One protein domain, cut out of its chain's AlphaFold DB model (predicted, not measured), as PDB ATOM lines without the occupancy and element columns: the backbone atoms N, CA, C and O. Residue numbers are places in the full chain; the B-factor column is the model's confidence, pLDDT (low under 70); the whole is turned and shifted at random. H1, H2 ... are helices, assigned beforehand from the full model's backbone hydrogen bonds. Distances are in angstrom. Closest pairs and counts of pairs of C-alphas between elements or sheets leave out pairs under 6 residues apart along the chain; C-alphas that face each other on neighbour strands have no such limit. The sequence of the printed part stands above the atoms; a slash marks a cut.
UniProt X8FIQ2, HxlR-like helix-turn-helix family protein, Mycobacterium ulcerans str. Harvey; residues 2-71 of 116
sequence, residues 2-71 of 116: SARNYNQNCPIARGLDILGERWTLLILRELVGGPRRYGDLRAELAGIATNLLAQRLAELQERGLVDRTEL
ATOM      1  N   SER A   2     -37.410   3.326  -2.386       56.04
ATOM      2  CA  SER A   2     -38.112   2.052  -2.588       56.04
ATOM      3  C   SER A   2     -37.889   1.164  -1.375       56.04
ATOM      4  O   SER A   2     -36.734   0.933  -1.007       56.04
ATOM      5  N   ALA A   3     -38.975   0.692  -0.764       63.89
ATOM      6  CA  ALA A   3     -38.912  -0.397   0.195       63.89
ATOM      7  C   ALA A   3     -38.180  -1.549  -0.503       63.89
ATOM      8  O   ALA A   3     -38.625  -2.029  -1.550       63.89
ATOM      9  N   ARG A   4     -36.994  -1.915  -0.009       71.42
ATOM     10  CA  ARG A   4     -36.284  -3.074  -0.547       71.42
ATOM     11  C   ARG A   4     -37.075  -4.292  -0.114       71.42
ATOM     12  O   ARG A   4     -37.055  -4.634   1.059       71.42
ATOM     13  N   ASN A   5     -37.787  -4.889  -1.060       76.55
ATOM     14  CA  ASN A   5     -38.479  -6.139  -0.837       76.55
ATOM     15  C   ASN A   5     -37.581  -7.293  -1.292       76.55
ATOM     16  O   ASN A   5     -37.083  -7.271  -2.418       76.55
ATOM     17  N   TYR A   6     -37.369  -8.293  -0.439       78.35
ATOM     18  CA  TYR A   6     -36.575  -9.471  -0.790       78.35
ATOM     19  C   TYR A   6     -37.271 -10.355  -1.841       78.35
ATOM     20  O   TYR A   6     -36.595 -11.140  -2.497       78.35
ATOM     21  N   ASN A   7     -38.594 -10.229  -2.024       77.22
ATOM     22  CA  ASN A   7     -39.425 -11.017  -2.946       77.22
ATOM     23  C   ASN A   7     -39.225 -12.539  -2.809       77.22
ATOM     24  O   ASN A   7     -39.286 -13.298  -3.774       77.22
ATOM     25  N   GLN A   8     -38.949 -12.994  -1.589       82.25
ATOM     26  CA  GLN A   8     -38.752 -14.401  -1.261       82.25
ATOM     27  C   GLN A   8     -40.010 -14.934  -0.572       82.25
ATOM     28  O   GLN A   8     -40.584 -14.271   0.294       82.25
ATOM     29  N   ASN A   9     -40.389 -16.184  -0.850       80.83
ATOM     30  CA  ASN A   9     -41.497 -16.841  -0.144       80.83
ATOM     31  C   ASN A   9     -41.115 -17.333   1.271       80.83
ATOM     32  O   ASN A   9     -41.861 -18.075   1.903       80.83
ATOM     33  N   CYS A  10     -39.951 -16.914   1.774       87.62
ATOM     34  CA  CYS A  10     -39.468 -17.235   3.109       87.62
ATOM     35  C   CYS A  10     -40.125 -16.313   4.157       87.62
ATOM     36  O   CYS A  10     -40.091 -15.088   3.993       87.62
ATOM     37  N   PRO A  11     -40.674 -16.851   5.263       84.68
ATOM     38  CA  PRO A  11     -41.311 -16.039   6.304       84.68
ATOM     39  C   PRO A  11     -40.335 -15.053   6.958       84.68
ATOM     40  O   PRO A  11     -40.720 -13.937   7.297       84.68
ATOM     41  N   ILE A  12     -39.058 -15.434   7.074       87.84
ATOM     42  CA  ILE A  12     -38.003 -14.572   7.619       87.84
ATOM     43  C   ILE A  12     -37.785 -13.363   6.706       87.84
ATOM     44  O   ILE A  12     -37.721 -12.237   7.189       87.84
ATOM     45  N   ALA A  13     -37.731 -13.578   5.388       86.52
ATOM     46  CA  ALA A  13     -37.554 -12.500   4.420       86.52
ATOM     47  C   ALA A  13     -38.724 -11.507   4.463       86.52
ATOM     48  O   ALA A  13     -38.494 -10.305   4.540       86.52
ATOM     49  N   ARG A  14     -39.967 -12.007   4.551       84.18
ATOM     50  CA  ARG A  14     -41.143 -11.143   4.738       84.18
ATOM     51  C   ARG A  14     -41.093 -10.364   6.051       84.18
ATOM     52  O   ARG A  14     -41.488  -9.209   6.079       84.18
ATOM     53  N   GLY A  15     -40.602 -10.968   7.134       85.91
ATOM     54  CA  GLY A  15     -40.375 -10.256   8.395       85.91
ATOM     55  C   GLY A  15     -39.305  -9.167   8.268       85.91
ATOM     56  O   GLY A  15     -39.466  -8.072   8.803       85.91
ATOM     57  N   LEU A  16     -38.236  -9.429   7.515       86.61
ATOM     58  CA  LEU A  16     -37.170  -8.462   7.249       86.61
ATOM     59  C   LEU A  16     -37.596  -7.343   6.298       86.61
ATOM     60  O   LEU A  16     -37.086  -6.240   6.439       86.61
ATOM     61  N   ASP A  17     -38.554  -7.558   5.402       84.97
ATOM     62  CA  ASP A  17     -39.137  -6.468   4.603       84.97
ATOM     63  C   ASP A  17     -39.824  -5.416   5.493       84.97
ATOM     64  O   ASP A  17     -39.963  -4.254   5.124       84.97
ATOM     65  N   ILE A  18     -40.254  -5.829   6.687       83.23
ATOM     66  CA  ILE A  18     -40.960  -5.005   7.669       83.23
ATOM     67  C   ILE A  18     -39.969  -4.375   8.646       83.23
ATOM     68  O   ILE A  18     -39.950  -3.161   8.850       83.23
ATOM     69  N   LEU A  19     -39.150  -5.223   9.268       85.67
ATOM     70  CA  LEU A  19     -38.183  -4.830  10.289       85.67
ATOM     71  C   LEU A  19     -36.951  -4.142   9.694       85.67
ATOM     72  O   LEU A  19     -36.338  -3.313  10.357       85.67
ATOM     73  N   GLY A  20     -36.586  -4.480   8.459       84.58
ATOM     74  CA  GLY A  20     -35.417  -3.951   7.753       84.58
ATOM     75  C   GLY A  20     -35.622  -2.550   7.185       84.58
ATOM     76  O   GLY A  20     -34.679  -1.945   6.677       84.58
ATOM     77  N   GLU A  21     -36.833  -2.011   7.291       84.10
ATOM     78  CA  GLU A  21     -37.108  -0.628   6.950       84.10
ATOM     79  C   GLU A  21     -36.377   0.329   7.890       84.10
ATOM     80  O   GLU A  21     -36.284   0.126   9.108       84.10
ATOM     81  N   ARG A  22     -35.852   1.417   7.317       84.59
ATOM     82  CA  ARG A  22     -35.117   2.417   8.094       84.59
ATOM     83  C   ARG A  22     -36.041   2.963   9.188       84.59
ATOM     84  O   ARG A  22     -37.160   3.372   8.886       84.59
ATOM     85  N   TRP A  23     -35.530   3.002  10.420       89.16
ATOM     86  CA  TRP A  23     -36.200   3.418  11.664       89.16
ATOM     87  C   TRP A  23     -37.078   2.378  12.370       89.16
ATOM     88  O   TRP A  23     -37.269   2.537  13.573       89.16
ATOM     89  N   THR A  24     -37.550   1.306  11.723       89.55
ATOM     90  CA  THR A  24     -38.478   0.353  12.369       89.55
ATOM     91  C   THR A  24     -37.891  -0.253  13.646       89.55
ATOM     92  O   THR A  24     -38.526  -0.212  14.697       89.55
ATOM     93  N   LEU A  25     -36.645  -0.736  13.597       89.40
ATOM     94  CA  LEU A  25     -35.967  -1.287  14.777       89.40
ATOM     95  C   LEU A  25     -35.704  -0.244  15.872       89.40
ATOM     96  O   LEU A  25     -35.732  -0.585  17.051       89.40
ATOM     97  N   LEU A  26     -35.475   1.021  15.505       90.88
ATOM     98  CA  LEU A  26     -35.272   2.104  16.473       90.88
ATOM     99  C   LEU A  26     -36.580   2.460  17.185       90.88
ATOM    100  O   LEU A  26     -36.585   2.623  18.399       90.88
ATOM    101  N   ILE A  27     -37.693   2.505  16.450       90.86
ATOM    102  CA  ILE A  27     -39.027   2.708  17.029       90.86
ATOM    103  C   ILE A  27     -39.353   1.559  17.991       90.86
ATOM    104  O   ILE A  27     -39.766   1.798  19.123       90.86
ATOM    105  N   LEU A  28     -39.124   0.310  17.568       90.63
ATOM    106  CA  LEU A  28     -39.360  -0.861  18.414       90.63
ATOM    107  C   LEU A  28     -38.484  -0.849  19.671       90.63
ATOM    108  O   LEU A  28     -38.986  -1.160  20.746       90.63
ATOM    109  N   ARG A  29     -37.211  -0.447  19.569       91.16
ATOM    110  CA  ARG A  29     -36.313  -0.307  20.725       91.16
ATOM    111  C   ARG A  29     -36.895   0.626  21.788       91.16
ATOM    112  O   ARG A  29     -36.911   0.254  22.959       91.16
ATOM    113  N   GLU A  30     -37.384   1.798  21.391       90.10
ATOM    114  CA  GLU A  30     -37.950   2.758  22.347       90.10
ATOM    115  C   GLU A  30     -39.266   2.262  22.960       90.10
ATOM    116  O   GLU A  30     -39.523   2.472  24.147       90.10
ATOM    117  N   LEU A  31     -40.073   1.531  22.184       88.86
ATOM    118  CA  LEU A  31     -41.332   0.948  22.655       88.86
ATOM    119  C   LEU A  31     -41.139  -0.260  23.583       88.86
ATOM    120  O   LEU A  31     -41.961  -0.481  24.472       88.86
ATOM    121  N   VAL A  32     -40.049  -1.021  23.438       86.76
ATOM    122  CA  VAL A  32     -39.702  -2.114  24.367       86.76
ATOM    123  C   VAL A  32     -39.420  -1.579  25.776       86.76
ATOM    124  O   VAL A  32     -39.710  -2.260  26.758       86.76
ATOM    125  N   GLY A  33     -38.908  -0.349  25.899       86.06
ATOM    126  CA  GLY A  33     -38.679   0.307  27.191       86.06
ATOM    127  C   GLY A  33     -39.963   0.690  27.942       86.06
ATOM    128  O   GLY A  33     -39.909   0.979  29.138       86.06
ATOM    129  N   GLY A  34     -41.116   0.683  27.269       84.34
ATOM    130  CA  GLY A  34     -42.416   1.022  27.839       84.34
ATOM    131  C   GLY A  34     -43.278   1.857  26.887       84.34
ATOM    132  O   GLY A  34     -42.825   2.262  25.817       84.34
ATOM    133  N   PRO A  35     -44.533   2.148  27.265       83.91
ATOM    134  CA  PRO A  35     -45.405   2.999  26.467       83.91
ATOM    135  C   PRO A  35     -44.830   4.420  26.397       83.91
ATOM    136  O   PRO A  35     -44.584   5.052  27.426       83.91
ATOM    137  N   ARG A  36     -44.626   4.934  25.181       84.83
ATOM    138  CA  ARG A  36     -44.091   6.279  24.920       84.83
ATOM    139  C   ARG A  36     -45.105   7.137  24.177       84.83
ATOM    140  O   ARG A  36     -45.905   6.627  23.392       84.83
ATOM    141  N   ARG A  37     -45.073   8.453  24.403       87.24
ATOM    142  CA  ARG A  37     -45.876   9.395  23.612       87.24
ATOM    143  C   ARG A  37     -45.221   9.599  22.253       87.24
ATOM    144  O   ARG A  37     -44.004   9.531  22.120       87.24
ATOM    145  N   TYR A  38     -46.028   9.965  21.263       87.71
ATOM    146  CA  TYR A  38     -45.539  10.342  19.935       87.71
ATOM    147  C   TYR A  38     -44.465  11.448  19.990       87.71
ATOM    148  O   TYR A  38     -43.478  11.397  19.260       87.71
ATOM    149  N   GLY A  39     -44.638  12.429  20.886       86.84
ATOM    150  CA  GLY A  39     -43.665  13.504  21.098       86.84
ATOM    151  C   GLY A  39     -42.333  13.016  21.673       86.84
ATOM    152  O   GLY A  39     -41.289  13.461  21.206       86.84
ATOM    153  N   ASP A  40     -42.371  12.069  22.616       88.79
ATOM    154  CA  ASP A  40     -41.167  11.497  23.232       88.79
ATOM    155  C   ASP A  40     -40.393  10.660  22.206       88.79
ATOM    156  O   ASP A  40     -39.199  10.869  22.021       88.79
ATOM    157  N   LEU A  41     -41.098   9.808  21.444       90.51
ATOM    158  CA  LEU A  41     -40.504   9.035  20.348       90.51
ATOM    159  C   LEU A  41     -39.829   9.951  19.325       90.51
ATOM    160  O   LEU A  41     -38.711   9.696  18.892       90.51
ATOM    161  N   ARG A  42     -40.484  11.047  18.937       88.18
ATOM    162  CA  ARG A  42     -39.901  12.001  17.989       88.18
ATOM    163  C   ARG A  42     -38.662  12.709  18.552       88.18
ATOM    164  O   ARG A  42     -37.764  13.027  17.777       88.18
ATOM    165  N   ALA A  43     -38.625  12.985  19.853       89.44
ATOM    166  CA  ALA A  43     -37.477  13.614  20.501       89.44
ATOM    167  C   ALA A  43     -36.286  12.648  20.628       89.44
ATOM    168  O   ALA A  43     -35.149  13.053  20.402       89.44
ATOM    169  N   GLU A  44     -36.549  11.377  20.944       88.76
ATOM    170  CA  GLU A  44     -35.526  10.329  21.069       88.76
ATOM    171  C   GLU A  44     -34.986   9.890  19.688       88.76
ATOM    172  O   GLU A  44     -33.792   9.624  19.538       88.76
ATOM    173  N   LEU A  45     -35.824   9.884  18.642       90.19
ATOM    174  CA  LEU A  45     -35.439   9.544  17.265       90.19
ATOM    175  C   LEU A  45     -35.032  10.788  16.451       90.19
ATOM    176  O   LEU A  45     -35.719  11.202  15.512       90.19
ATOM    177  N   ALA A  46     -33.876  11.370  16.773       85.45
ATOM    178  CA  ALA A  46     -33.334  12.511  16.035       85.45
ATOM    179  C   ALA A  46     -33.145  12.192  14.533       85.45
ATOM    180  O   ALA A  46     -32.372  11.312  14.160       85.45
ATOM    181  N   GLY A  47     -33.845  12.929  13.661       86.77
ATOM    182  CA  GLY A  47     -33.723  12.823  12.198       86.77
ATOM    183  C   GLY A  47     -34.859  12.082  11.484       86.77
ATOM    184  O   GLY A  47     -34.875  12.054  10.250       86.77
ATOM    185  N   ILE A  48     -35.835  11.522  12.207       90.22
ATOM    186  CA  ILE A  48     -37.031  10.957  11.572       90.22
ATOM    187  C   ILE A  48     -38.038  12.060  11.206       90.22
ATOM    188  O   ILE A  48     -38.326  12.964  11.990       90.22
ATOM    189  N   ALA A  49     -38.607  11.984  10.001       90.03
ATOM    190  CA  ALA A  49     -39.688  12.879   9.600       90.03
ATOM    191  C   ALA A  49     -40.995  12.509  10.325       90.03
ATOM    192  O   ALA A  49     -41.339  11.334  10.415       90.03
ATOM    193  N   THR A  50     -41.770  13.509  10.759       89.29
ATOM    194  CA  THR A  50     -43.084  13.351  11.419       89.29
ATOM    195  C   THR A  50     -44.014  12.412  10.648       89.29
ATOM    196  O   THR A  50     -44.597  11.489  11.215       89.29
ATOM    197  N   ASN A  51     -44.106  12.615   9.330       89.81
ATOM    198  CA  ASN A  51     -44.956  11.803   8.464       89.81
ATOM    199  C   ASN A  51     -44.471  10.348   8.397       89.81
ATOM    200  O   ASN A  51     -45.268   9.422   8.489       89.81
ATOM    201  N   LEU A  52     -43.150  10.148   8.320       89.50
ATOM    202  CA  LEU A  52     -42.560   8.812   8.307       89.50
ATOM    203  C   LEU A  52     -42.808   8.088   9.634       89.50
ATOM    204  O   LEU A  52     -43.198   6.929   9.620       89.50
ATOM    205  N   LEU A  53     -42.644   8.768  10.776       90.21
ATOM    206  CA  LEU A  53     -42.951   8.197  12.090       90.21
ATOM    207  C   LEU A  53     -44.427   7.769  12.178       90.21
ATOM    208  O   LEU A  53     -44.716   6.663  12.622       90.21
ATOM    209  N   ALA A  54     -45.354   8.624  11.731       89.99
ATOM    210  CA  ALA A  54     -46.788   8.331  11.753       89.99
ATOM    211  C   ALA A  54     -47.149   7.139  10.852       89.99
ATOM    212  O   ALA A  54     -47.839   6.228  11.301       89.99
ATOM    213  N   GLN A  55     -46.625   7.108   9.623       89.98
ATOM    214  CA  GLN A  55     -46.830   5.998   8.693       89.98
ATOM    215  C   GLN A  55     -46.305   4.678   9.273       89.98
ATOM    216  O   GLN A  55     -47.008   3.673   9.254       89.98
ATOM    217  N   ARG A  56     -45.092   4.674   9.840       88.88
ATOM    218  CA  ARG A  56     -44.510   3.458  10.425       88.88
ATOM    219  C   ARG A  56     -45.276   2.978  11.647       88.88
ATOM    220  O   ARG A  56     -45.463   1.778  11.799       88.88
ATOM    221  N   LEU A  57     -45.745   3.884  12.501       89.15
ATOM    222  CA  LEU A  57     -46.596   3.509  13.629       89.15
ATOM    223  C   LEU A  57     -47.924   2.903  13.158       89.15
ATOM    224  O   LEU A  57     -48.352   1.914  13.743       89.15
ATOM    225  N   ALA A  58     -48.528   3.434  12.091       88.46
ATOM    226  CA  ALA A  58     -49.725   2.848  11.489       88.46
ATOM    227  C   ALA A  58     -49.453   1.441  10.928       88.46
ATOM    228  O   ALA A  58     -50.154   0.503  11.290       88.46
ATOM    229  N   GLU A  59     -48.379   1.253  10.151       88.00
ATOM    230  CA  GLU A  59     -47.976  -0.064   9.623       88.00
ATOM    231  C   GLU A  59     -47.695  -1.080  10.746       88.00
ATOM    232  O   GLU A  59     -48.071  -2.252  10.661       88.00
ATOM    233  N   LEU A  60     -47.021  -0.647  11.816       88.47
ATOM    234  CA  LEU A  60     -46.753  -1.485  12.986       88.47
ATOM    235  C   LEU A  60     -48.037  -1.821  13.753       88.47
ATOM    236  O   LEU A  60     -48.156  -2.932  14.269       88.47
ATOM    237  N   GLN A  61     -48.995  -0.895  13.804       88.95
ATOM    238  CA  GLN A  61     -50.295  -1.113  14.428       88.95
ATOM    239  C   GLN A  61     -51.164  -2.082  13.625       88.95
ATOM    240  O   GLN A  61     -51.732  -3.008  14.200       88.95
ATOM    241  N   GLU A  62     -51.222  -1.934  12.302       86.29
ATOM    242  CA  GLU A  62     -51.932  -2.854  11.402       86.29
ATOM    243  C   GLU A  62     -51.413  -4.290  11.522       86.29
ATOM    244  O   GLU A  62     -52.173  -5.253  11.435       86.29
ATOM    245  N   ARG A  63     -50.109  -4.438  11.771       86.13
ATOM    246  CA  ARG A  63     -49.448  -5.732  11.977       86.13
ATOM    247  C   ARG A  63     -49.561  -6.259  13.407       86.13
ATOM    248  O   ARG A  63     -49.105  -7.368  13.670       86.13
ATOM    249  N   GLY A  64     -50.139  -5.483  14.324       85.15
ATOM    250  CA  GLY A  64     -50.288  -5.847  15.733       85.15
ATOM    251  C   GLY A  64     -48.976  -5.853  16.526       85.15
ATOM    252  O   GLY A  64     -48.911  -6.480  17.578       85.15
ATOM    253  N   LEU A  65     -47.928  -5.184  16.033       83.48
ATOM    254  CA  LEU A  65     -46.639  -5.056  16.728       83.48
ATOM    255  C   LEU A  65     -46.648  -3.927  17.763       83.48
ATOM    256  O   LEU A  65     -45.899  -3.973  18.736       83.48
ATOM    257  N   VAL A  66     -47.475  -2.909  17.540       85.33
ATOM    258  CA  VAL A  66     -47.621  -1.747  18.419       85.33
ATOM    259  C   VAL A  66     -49.102  -1.492  18.634       85.33
ATOM    260  O   VAL A  66     -49.894  -1.628  17.708       85.33
ATOM    261  N   ASP A  67     -49.475  -1.101  19.847       82.09
ATOM    262  CA  ASP A  67     -50.836  -0.671  20.143       82.09
ATOM    263  C   ASP A  67     -50.849   0.766  20.660       82.09
ATOM    264  O   ASP A  67     -49.905   1.237  21.303       82.09
ATOM    265  N   ARG A  68     -51.940   1.473  20.371       81.91
ATOM    266  CA  ARG A  68     -52.164   2.821  20.881       81.91
ATOM    267  C   ARG A  68     -52.763   2.702  22.275       81.91
ATOM    268  O   ARG A  68     -53.901   2.290  22.454       81.91
ATOM    269  N   THR A  69     -51.989   3.075  23.281       77.88
ATOM    270  CA  THR A  69     -52.498   3.212  24.646       77.88
ATOM    271  C   THR A  69     -52.612   4.690  24.973       77.88
ATOM    272  O   THR A  69     -51.681   5.459  24.729       77.88
ATOM    273  N   GLU A  70     -53.747   5.106  25.527       74.94
ATOM    274  CA  GLU A  70     -53.873   6.446  26.086       74.94
ATOM    275  C   GLU A  70     -53.057   6.509  27.379       74.94
ATOM    276  O   GLU A  70     -53.419   5.925  28.401       74.94
ATOM    277  N   LEU A  71     -51.896   7.167  27.328       71.88
ATOM    278  CA  LEU A  71     -51.126   7.429  28.539       71.88
ATOM    279  C   LEU A  71     -51.880   8.462  29.384       71.88
ATOM    280  O   LEU A  71     -52.355   9.457  28.821       71.88
TER     281      LEU A  71
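Overview. This is residues 2 to 71 of the 116 residues of the protein "HxlR-like helix-turn-helix family protein" of Mycobacterium ulcerans str. Harvey (UniProt X8FIQ2). Three helices, H2, H3 and H4, make a small, loosely joined cluster at large angles to one another, their centres in a triangle, while H1 lies off to one end beyond H2. Before H1, residues 2 to 10 run out along that end and the chain folds back into H1; after H4, residues 63 to 71 turn back and run to the far end. The printed part has 70 residues with four named helices, H1, H2, H3 and H4 in that order, and no named strand; the class is all helix. The whole is compact, with a radius of gyration of the C-alphas of 12.7 A, yet elongated in outline, spanning 39 by 23 by 18 A.

Arrangement. H1, residues 11 to 19, is close to but not clearly touching H2, residues 24 to 32; the closest C-alphas, those of Leu 19 and Leu 25, are 6.1 A apart. Their lines are about perpendicular, at 82 degrees. H2 is close to but not clearly touching H3, residues 38 to 44, with the C-alphas of Glu 30 and Leu 41 closest at 7.1 A, and their lines are about perpendicular at 75 degrees. H4, residues 50 to 62, is close to but not clearly touching H3; the closest C-alphas are those of Arg 42 and Thr 50, 7.4 A apart. H3 and H4 run opposite ways at a steep tilt of 64 degrees. H2 and H4 are also close but not clearly touching, with the C-alphas of Thr 24 and Arg 56 closest at 7.1 A, and their lines are only just about perpendicular, at 72 degrees. H1 is apart from H3 and from H4. Every O i to N i+4 pair is within hydrogen-bond range in H2, H3 and H4; in H1 4 of 5 are.

Along the chain. H1, Pro 11 to Leu 19, begins with C-alpha 11 at (-41.311, -16.039, 6.304) and measures 12.3 A from first to last C-alpha. H2, Thr 24 to Val 32, also measures 12.3 A, and its C-alpha 24 is at (-38.478, 0.353, 12.369). H3, Tyr 38 to Glu 44, measures 10.1 A. H4, Thr 50 to Glu 62, is the longest helix at 13 residues and 18.5 A, ending with C-alpha 62 at (-51.932, -2.854, 11.402).

Size, cuts and confidence. The two C-alphas farthest apart are those of Gln 8 and Leu 71, at 39.0 A. The links H1 to H2, H2 to H3 and H3 to H4 are tight, and the printed part has no cut. The mean pLDDT of the printed part is 85.3, and residues 2 to 3 are under 70.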